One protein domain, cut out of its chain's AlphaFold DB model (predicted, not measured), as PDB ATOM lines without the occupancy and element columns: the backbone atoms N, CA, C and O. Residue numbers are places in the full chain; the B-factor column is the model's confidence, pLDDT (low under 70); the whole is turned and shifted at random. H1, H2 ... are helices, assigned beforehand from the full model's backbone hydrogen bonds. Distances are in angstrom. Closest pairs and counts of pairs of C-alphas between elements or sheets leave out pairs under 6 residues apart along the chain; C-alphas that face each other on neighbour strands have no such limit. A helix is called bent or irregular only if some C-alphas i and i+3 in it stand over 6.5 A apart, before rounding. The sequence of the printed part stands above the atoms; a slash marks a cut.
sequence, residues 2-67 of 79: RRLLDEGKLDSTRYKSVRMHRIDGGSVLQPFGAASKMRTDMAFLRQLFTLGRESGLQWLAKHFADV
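AT A GLANCE: This is residues 2 to 67 of the 79 residues of an uncharacterized protein of bioreactor metagenome (UniProt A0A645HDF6). One long helix, H4, stands with few contacts in an open, elongated chain; short H2 is near it, H3 lies close before it in the chain, and a long link leads to small H1 at the far end. The printed part has 66 residues, with four named helices in the order H1 H2 H3 H4 and no named strand: all helix. It is extended, radius of gyration of the C-alphas 17.9 A, spanning 50 by 28 by 17 A.

HOW THE PARTS SIT: H4, residues 42 to 66, has a kink of 51 degrees near residue 60 and is irregular: C-alphas 62 and 65 are 8.0 A apart. H2, residues 26 to 29, is close to H4 but not clearly touching; their closest C-alphas, Val 28 and Leu 51, are 7.1 A apart. H3, residues 34 to 38, is apart from H2 and H4. H1, residues 2 to 6, is apart from H2, H3 and H4. Every O i to N i+4 pair is within hydrogen-bond range in H1, 19 of 21 in H4 and 0 of 1 in H3, where 2 of 2 O i to N i+3 pairs are; H2 is too short for an i+4 pair.

IN THESE COORDINATES: H4 is 34.7 A long, from C-alpha 42 at (191.148, 215.383, 197.213) to C-alpha 66 at (187.878, 226.231, 229.979). H3 measures 8.2 A, H1 6.3 A and H2 5.3 A.

THE WHOLE: The farthest C-alphas, Gly 8 and Ala 43, are 51.2 A apart. The printed part has no cut; the 19-residue link H1 to H2 is long. Residues 2 to 17 have pLDDT under 70.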
ATOM      1  N   ARG A   2     185.619 210.542 236.765       50.47
ATOM      2  CA  ARG A   2     185.582 211.621 237.771       50.47
ATOM      3  C   ARG A   2     184.651 211.342 238.961       50.47
ATOM      4  O   ARG A   2     185.062 211.543 240.090       50.47
ATOM      5  N   ARG A   3     183.480 210.743 238.712       51.00
ATOM      6  CA  ARG A   3     182.542 210.319 239.769       51.00
ATOM      7  C   ARG A   3     183.162 209.331 240.771       51.00
ATOM      8  O   ARG A   3     182.892 209.421 241.953       51.00
ATOM      9  N   LEU A   4     184.038 208.431 240.323       52.69
ATOM     10  CA  LEU A   4     184.673 207.431 241.190       52.69
ATOM     11  C   LEU A   4     185.812 208.014 242.053       52.69
ATOM     12  O   LEU A   4     186.091 207.476 243.120       52.69
ATOM     13  N   LEU A   5     186.446 209.106 241.604       51.69
ATOM     14  CA  LEU A   5     187.371 209.902 242.422       51.69
ATOM     15  C   LEU A   5     186.601 210.741 243.455       51.69
ATOM     16  O   LEU A   5     187.002 210.782 244.611       51.69
ATOM     17  N   ASP A   6     185.475 211.343 243.053       53.84
ATOM     18  CA  ASP A   6     184.613 212.135 243.946       53.84
ATOM     19  C   ASP A   6     183.888 211.257 244.996       53.84
ATOM     20  O   ASP A   6     183.614 211.714 246.100       53.84
ATOM     21  N   GLU A   7     183.625 209.978 244.693       55.03
ATOM     22  CA  GLU A   7     183.039 208.983 245.614       55.03
ATOM     23  C   GLU A   7     184.076 208.263 246.506       55.03
ATOM     24  O   GLU A   7     183.724 207.324 247.219       55.03
ATOM     25  N   GLY A   8     185.361 208.641 246.452       51.59
ATOM     26  CA  GLY A   8     186.425 208.026 247.265       51.59
ATOM     27  C   GLY A   8     186.756 206.565 246.915       51.59
ATOM     28  O   GLY A   8     187.482 205.905 247.652       51.59
ATOM     29  N   LYS A   9     186.239 206.042 245.792       49.69
ATOM     30  CA  LYS A   9     186.426 204.647 245.337       49.69
ATOM     31  C   LYS A   9     187.627 204.450 244.408       49.69
ATOM     32  O   LYS A   9     187.906 203.323 244.003       49.69
ATOM     33  N   LEU A  10     188.323 205.523 244.039       47.84
ATOM     34  CA  LEU A  10     189.555 205.472 243.262       47.84
ATOM     35  C   LEU A  10     190.678 206.164 244.016       47.84
ATOM     36  O   LEU A  10     190.560 207.318 244.418       47.84
ATOM     37  N   ASP A  11     191.779 205.437 244.143       50.50
ATOM     38  CA  ASP A  11     193.042 205.934 244.657       50.50
ATOM     39  C   ASP A  11     193.498 207.163 243.840       50.50
ATOM     40  O   ASP A  11     193.846 207.065 242.654       50.50
ATOM     41  N   SER A  12     193.469 208.334 244.479       52.97
ATOM     42  CA  SER A  12     193.862 209.625 243.906       52.97
ATOM     43  C   SER A  12     195.341 209.669 243.513       52.97
ATOM     44  O   SER A  12     195.728 210.481 242.669       52.97
ATOM     45  N   THR A  13     196.156 208.751 244.047       53.72
ATOM     46  CA  THR A  13     197.563 208.571 243.678       53.72
ATOM     47  C   THR A  13     197.739 207.854 242.333       53.72
ATOM     48  O   THR A  13     198.766 208.030 241.677       53.72
ATOM     49  N   ARG A  14     196.738 207.088 241.869       49.03
ATOM     50  CA  ARG A  14     196.778 206.353 240.586       49.03
ATOM     51  C   ARG A  14     196.011 207.025 239.448       49.03
ATOM     52  O   ARG A  14     196.334 206.780 238.288       49.03
ATOM     53  N   TYR A  15     195.033 207.881 239.742       54.06
ATOM     54  CA  TYR A  15     194.185 208.499 238.718       54.06
ATOM     55  C   TYR A  15     194.238 210.027 238.753       54.06
ATOM     56  O   TYR A  15     193.555 210.682 239.537       54.06
ATOM     57  N   LYS A  16     195.001 210.620 237.826       58.72
ATOM     58  CA  LYS A  16     194.933 212.065 237.568       58.72
ATOM     59  C   LYS A  16     193.541 212.430 237.048       58.72
ATOM     60  O   LYS A  16     193.035 211.816 236.109       58.72
ATOM     61  N   SER A  17     192.944 213.474 237.620       68.00
ATOM     62  CA  SER A  17     191.708 214.075 237.109       68.00
ATOM     63  C   SER A  17     191.970 214.714 235.740       68.00
ATOM     64  O   SER A  17     192.439 215.848 235.638       68.00
ATOM     65  N   VAL A  18     191.723 213.962 234.664       80.06
ATOM     66  CA  VAL A  18     191.906 214.447 233.291       80.06
ATOM     67  C   VAL A  18     190.810 215.461 232.961       80.06
ATOM     68  O   VAL A  18     189.615 215.158 233.010       80.06
ATOM     69  N   ARG A  19     191.217 216.677 232.582       88.81
ATOM     70  CA  ARG A  19     190.325 217.706 232.032       88.81
ATOM     71  C   ARG A  19     190.046 217.392 230.561       88.81
ATOM     72  O   ARG A  19     190.716 217.904 229.675       88.81
ATOM     73  N   MET A  20     189.110 216.479 230.305       90.00
ATOM     74  CA  MET A  20     188.795 216.067 228.938       90.00
ATOM     75  C   MET A  20     187.975 217.133 228.205       90.00
ATOM     76  O   MET A  20     186.993 217.668 228.731       90.00
ATOM     77  N   HIS A  21     188.374 217.388 226.964       93.06
ATOM     78  CA  HIS A  21     187.734 218.312 226.045       93.06
ATOM     79  C   HIS A  21     187.434 217.569 224.742       93.06
ATOM     80  O   HIS A  21     188.320 216.917 224.192       93.06
ATOM     81  N   ARG A  22     186.188 217.633 224.263       92.06
ATOM     82  CA  ARG A  22     185.782 217.036 222.983       92.06
ATOM     83  C   ARG A  22     185.344 218.134 222.029       92.06
ATOM     84  O   ARG A  22     184.431 218.888 222.357       92.06
ATOM     85  N   ILE A  23     185.963 218.171 220.855       92.94
ATOM     86  CA  ILE A  23     185.448 218.890 219.692       92.94
ATOM     87  C   ILE A  23     184.498 217.918 218.998       92.94
ATOM     88  O   ILE A  23     184.924 216.852 218.554       92.94
ATOM     89  N   ASP A  24     183.204 218.226 218.994       84.12
ATOM     90  CA  ASP A  24     182.222 217.369 218.337       84.12
ATOM     91  C   ASP A  24     182.150 217.688 216.845       84.12
ATOM     92  O   ASP A  24     181.856 218.820 216.467       84.12
ATOM     93  N   GLY A  25     182.431 216.686 216.015       75.00
ATOM     94  CA  GLY A  25     182.196 216.722 214.572       75.00
ATOM     95  C   GLY A  25     181.202 215.652 214.118       75.00
ATOM     96  O   GLY A  25     181.094 215.383 212.929       75.00
ATOM     97  N   GLY A  26     180.504 214.981 215.039       78.38
ATOM     98  CA  GLY A  26     179.666 213.832 214.696       78.38
ATOM     99  C   GLY A  26     178.421 214.233 213.907       78.38
ATOM    100  O   GLY A  26     178.043 213.542 212.962       78.38
ATOM    101  N   SER A  27     177.815 215.368 214.263       84.62
ATOM    102  CA  SER A  27     176.623 215.904 213.592       84.62
ATOM    103  C   SER A  27     176.905 216.318 212.146       84.62
ATOM    104  O   SER A  27     176.150 215.948 211.251       84.62
ATOM    105  N   VAL A  28     178.022 217.010 211.898       87.06
ATOM    106  CA  VAL A  28     178.419 217.454 210.549       87.06
ATOM    107  C   VAL A  28     178.794 216.293 209.630       87.06
ATOM    108  O   VAL A  28     178.784 216.448 208.412       87.06
ATOM    109  N   LEU A  29     179.091 215.121 210.202       90.12
ATOM    110  CA  LEU A  29     179.380 213.909 209.444       90.12
ATOM    111  C   LEU A  29     178.150 213.021 209.190       90.12
ATOM    112  O   LEU A  29     178.237 212.138 208.342       90.12
ATOM    113  N   GLN A  30     177.012 213.252 209.862       90.06
ATOM    114  CA  GLN A  30     175.775 212.467 209.674       90.06
ATOM    115  C   GLN A  30     175.327 212.324 208.209       90.06
ATOM    116  O   GLN A  30     174.893 211.231 207.840       90.06
ATOM    117  N   PRO A  31     175.438 213.357 207.349       90.88
ATOM    118  CA  PRO A  31     175.021 213.236 205.953       90.88
ATOM    119  C   PRO A  31     175.891 212.281 205.121       90.88
ATOM    120  O   PRO A  31     175.481 211.860 204.039       90.88
ATOM    121  N   PHE A  32     177.099 211.937 205.581       91.56
ATOM    122  CA  PHE A  32     177.990 211.045 204.851       91.56
ATOM    123  C   PHE A  32     177.668 209.580 205.170       91.56
ATOM    124  O   PHE A  32     178.005 209.052 206.229       91.56
ATOM    125  N   GLY A  33     177.036 208.893 204.217       90.00
ATOM    126  CA  GLY A  33     176.736 207.464 204.324       90.00
ATOM    127  C   GLY A  33     177.982 206.566 204.353       90.00
ATOM    128  O   GLY A  33     179.112 207.011 204.154       90.00
ATOM    129  N   ALA A  34     177.782 205.259 204.546       92.31
ATOM    130  CA  ALA A  34     178.871 204.290 204.729       92.31
ATOM    131  C   ALA A  34     179.910 204.274 203.589       92.31
ATOM    132  O   ALA A  34     181.099 204.113 203.862       92.31
ATOM    133  N   ALA A  35     179.485 204.503 202.343       90.50
ATOM    134  CA  ALA A  35     180.372 204.546 201.176       90.50
ATOM    135  C   ALA A  35     181.433 205.659 201.257       90.50
ATOM    136  O   ALA A  35     182.529 205.512 200.722       90.50
ATOM    137  N   SER A  36     181.146 206.750 201.975       93.44
ATOM    138  CA  SER A  36     182.081 207.867 202.151       93.44
ATOM    139  C   SER A  36     183.374 207.468 202.872       93.44
ATOM    140  O   SER A  36     184.405 208.095 202.659       93.44
ATOM    141  N   LYS A  37     183.357 206.391 203.670       91.44
ATOM    142  CA  LYS A  37     184.527 205.894 204.415       91.44
ATOM    143  C   LYS A  37     185.652 205.405 203.505       91.44
ATOM    144  O   LYS A  37     186.806 205.422 203.913       91.44
ATOM    145  N   MET A  38     185.308 204.974 202.290       95.62
ATOM    146  CA  MET A  38     186.264 204.509 201.281       95.62
ATOM    147  C   MET A  38     186.630 205.607 200.274       95.62
ATOM    148  O   MET A  38     187.454 205.384 199.390       95.62
ATOM    149  N   ARG A  39     186.007 206.789 200.375       95.38
ATOM    150  CA  ARG A  39     186.209 207.901 199.448       95.38
ATOM    151  C   ARG A  39     187.448 208.694 199.861       95.38
ATOM    152  O   ARG A  39     187.519 209.203 200.975       95.38
ATOM    153  N   THR A  40     188.413 208.820 198.955       95.00
ATOM    154  CA  THR A  40     189.717 209.453 199.230       95.00
ATOM    155  C   THR A  40     190.113 210.509 198.197       95.00
ATOM    156  O   THR A  40     191.260 210.954 198.175       95.00
ATOM    157  N   ASP A  41     189.183 210.958 197.345       97.06
ATOM    158  CA  ASP A  41     189.476 212.049 196.419       97.06
ATOM    159  C   ASP A  41     189.769 213.357 197.163       97.06
ATOM    160  O   ASP A  41     189.203 213.671 198.212       97.06
ATOM    161  N   MET A  42     190.659 214.159 196.580       97.81
ATOM    162  CA  MET A  42     191.148 215.383 197.213       97.81
ATOM    163  C   MET A  42     190.050 216.416 197.481       97.81
ATOM    164  O   MET A  42     190.169 217.192 198.427       97.81
ATOM    165  N   ALA A  43     188.988 216.454 196.670       97.19
ATOM    166  CA  ALA A  43     187.873 217.364 196.915       97.19
ATOM    167  C   ALA A  43     187.133 216.979 198.203       97.19
ATOM    168  O   ALA A  43     186.883 217.841 199.046       97.19
ATOM    169  N   PHE A  44     186.874 215.686 198.400       96.06
ATOM    170  CA  PHE A  44     186.278 215.178 199.629       96.06
ATOM    171  C   PHE A  44     187.148 215.418 200.861       96.06
ATOM    172  O   PHE A  44     186.664 215.924 201.869       96.06
ATOM    173  N   LEU A  45     188.444 215.112 200.778       96.69
ATOM    174  CA  LEU A  45     189.356 215.305 201.909       96.69
ATOM    175  C   LEU A  45     189.453 216.782 202.316       96.69
ATOM    176  O   LEU A  45     189.459 217.093 203.507       96.69
ATOM    177  N   ARG A  46     189.446 217.706 201.345       97.88
ATOM    178  CA  ARG A  46     189.363 219.149 201.618       97.88
ATOM    179  C   ARG A  46     188.043 219.543 202.277       97.88
ATOM    180  O   ARG A  46     188.060 220.356 203.193       97.88
ATOM    181  N   GLN A  47     186.922 218.957 201.859       96.00
ATOM    182  CA  GLN A  47     185.629 219.193 202.503       96.00
ATOM    183  C   GLN A  47     185.650 218.749 203.974       96.00
ATOM    184  O   GLN A  47     185.265 219.524 204.847       96.00
ATOM    185  N   LEU A  48     186.147 217.541 204.264       95.38
ATOM    186  CA  LEU A  48     186.283 217.041 205.637       95.38
ATOM    187  C   LEU A  48     187.210 217.926 206.481       95.38
ATOM    188  O   LEU A  48     186.910 218.203 207.642       95.38
ATOM    189  N   PHE A  49     188.310 218.403 205.893       95.75
ATOM    190  CA  PHE A  49     189.224 219.334 206.549       95.75
ATOM    191  C   PHE A  49     188.528 220.644 206.940       95.75
ATOM    192  O   PHE A  49     188.653 221.082 208.084       95.75
ATOM    193  N   THR A  50     187.774 221.251 206.018       96.81
ATOM    194  CA  THR A  50     187.021 222.483 206.290       96.81
ATOM    195  C   THR A  50     186.009 222.272 207.412       96.81
ATOM    196  O   THR A  50     186.021 223.035 208.376       96.81
ATOM    197  N   LEU A  51     185.216 221.196 207.351       95.69
ATOM    198  CA  LEU A  51     184.240 220.865 208.396       95.69
ATOM    199  C   LEU A  51     184.912 220.695 209.766       95.69
ATOM    200  O   LEU A  51     184.470 221.282 210.751       95.69
ATOM    201  N   GLY A  52     186.024 219.957 209.831       94.56
ATOM    202  CA  GLY A  52     186.782 219.786 211.072       94.56
ATOM    203  C   GLY A  52     187.330 221.105 211.625       94.56
ATOM    204  O   GLY A  52     187.284 221.341 212.836       94.56
ATOM    205  N   ARG A  53     187.809 221.998 210.748       96.06
ATOM    206  CA  ARG A  53     188.307 223.324 211.136       96.06
ATOM    207  C   ARG A  53     187.193 224.207 211.692       96.06
ATOM    208  O   ARG A  53     187.394 224.842 212.725       96.06
ATOM    209  N   GLU A  54     186.031 224.229 211.048       96.25
ATOM    210  CA  GLU A  54     184.862 224.980 211.515       96.25
ATOM    211  C   GLU A  54     184.377 224.478 212.878       96.25
ATOM    212  O   GLU A  54     184.190 225.286 213.790       96.25
ATOM    213  N   SER A  55     184.274 223.158 213.069       95.81
ATOM    214  CA  SER A  55     183.940 222.568 214.372       95.81
ATOM    215  C   SER A  55     184.947 222.965 215.458       95.81
ATOM    216  O   SER A  55     184.557 223.298 216.579       95.81
ATOM    217  N   GLY A  56     186.244 222.983 215.135       95.62
ATOM    218  CA  GLY A  56     187.290 223.434 216.052       95.62
ATOM    219  C   GLY A  56     187.163 224.912 216.428       95.62
ATOM    220  O   GLY A  56     187.252 225.253 217.606       95.62
ATOM    221  N   LEU A  57     186.898 225.786 215.455       96.94
ATOM    222  CA  LEU A  57     186.699 227.220 215.694       96.94
ATOM    223  C   LEU A  57     185.470 227.491 216.568       96.94
ATOM    224  O   LEU A  57     185.554 228.267 217.519       96.94
ATOM    225  N   GLN A  58     184.353 226.815 216.297       95.44
ATOM    226  CA  GLN A  58     183.143 226.912 217.118       95.44
ATOM    227  C   GLN A  58     183.398 226.439 218.552       95.44
ATOM    228  O   GLN A  58     182.952 227.068 219.514       95.44
ATOM    229  N   TRP A  59     184.153 225.349 218.708       96.38
ATOM    230  CA  TRP A  59     184.534 224.857 220.023       96.38
ATOM    231  C   TRP A  59     185.404 225.867 220.775       96.38
ATOM    232  O   TRP A  59     185.116 226.170 221.931       96.38
ATOM    233  N   LEU A  60     186.422 226.435 220.121       97.06
ATOM    234  CA  LEU A  60     187.296 227.448 220.717       97.06
ATOM    235  C   LEU A  60     186.506 228.678 221.165       97.06
ATOM    236  O   LEU A  60     186.662 229.110 222.305       97.06
ATOM    237  N   ALA A  61     185.603 229.185 220.321       97.06
ATOM    238  CA  ALA A  61     184.754 230.326 220.658       97.06
ATOM    239  C   ALA A  61     183.942 230.098 221.946       97.06
ATOM    240  O   ALA A  61     183.701 231.033 222.705       97.06
ATOM    241  N   LYS A  62     183.546 228.849 222.214       95.94
ATOM    242  CA  LYS A  62     182.743 228.487 223.386       95.94
ATOM    243  C   LYS A  62     183.570 228.098 224.616       95.94
ATOM    244  O   LYS A  62     183.121 228.315 225.737       95.94
ATOM    245  N   HIS A  63     184.730 227.477 224.418       97.44
ATOM    246  CA  HIS A  63     185.399 226.686 225.455       97.44
ATOM    247  C   HIS A  63     186.891 226.967 225.627       97.44
ATOM    248  O   HIS A  63     187.525 226.335 226.472       97.44
ATOM    249  N   PHE A  64     187.472 227.909 224.884       97.44
ATOM    250  CA  PHE A  64     188.899 228.211 225.006       97.44
ATOM    251  C   PHE A  64     189.312 228.554 226.448       97.44
ATOM    252  O   PHE A  64     190.293 228.011 226.947       97.44
ATOM    253  N   ALA A  65     188.509 229.354 227.154       97.75
ATOM    254  CA  ALA A  65     188.757 229.713 228.555       97.75
ATOM    255  C   ALA A  65     188.625 228.534 229.544       97.75
ATOM    256  O   ALA A  65     189.081 228.629 230.681       97.75
ATOM    257  N   ASP A  66     188.012 227.419 229.135       96.50
ATOM    258  CA  ASP A  66     187.878 226.231 229.979       96.50
ATOM    259  C   ASP A  66     189.149 225.358 229.951       96.50
ATOM    260  O   ASP A  66     189.360 224.547 230.860       96.50
ATOM    261  N   VAL A  67     190.006 225.515 228.932       94.81
ATOM    262  CA  VAL A  67     191.231 224.720 228.753       94.81
ATOM    263  C   VAL A  67     192.167 224.914 229.940       94.81
ATOM    264  O   VAL A  67     192.539 226.026 230.294       94.81
TER     265      VAL A  67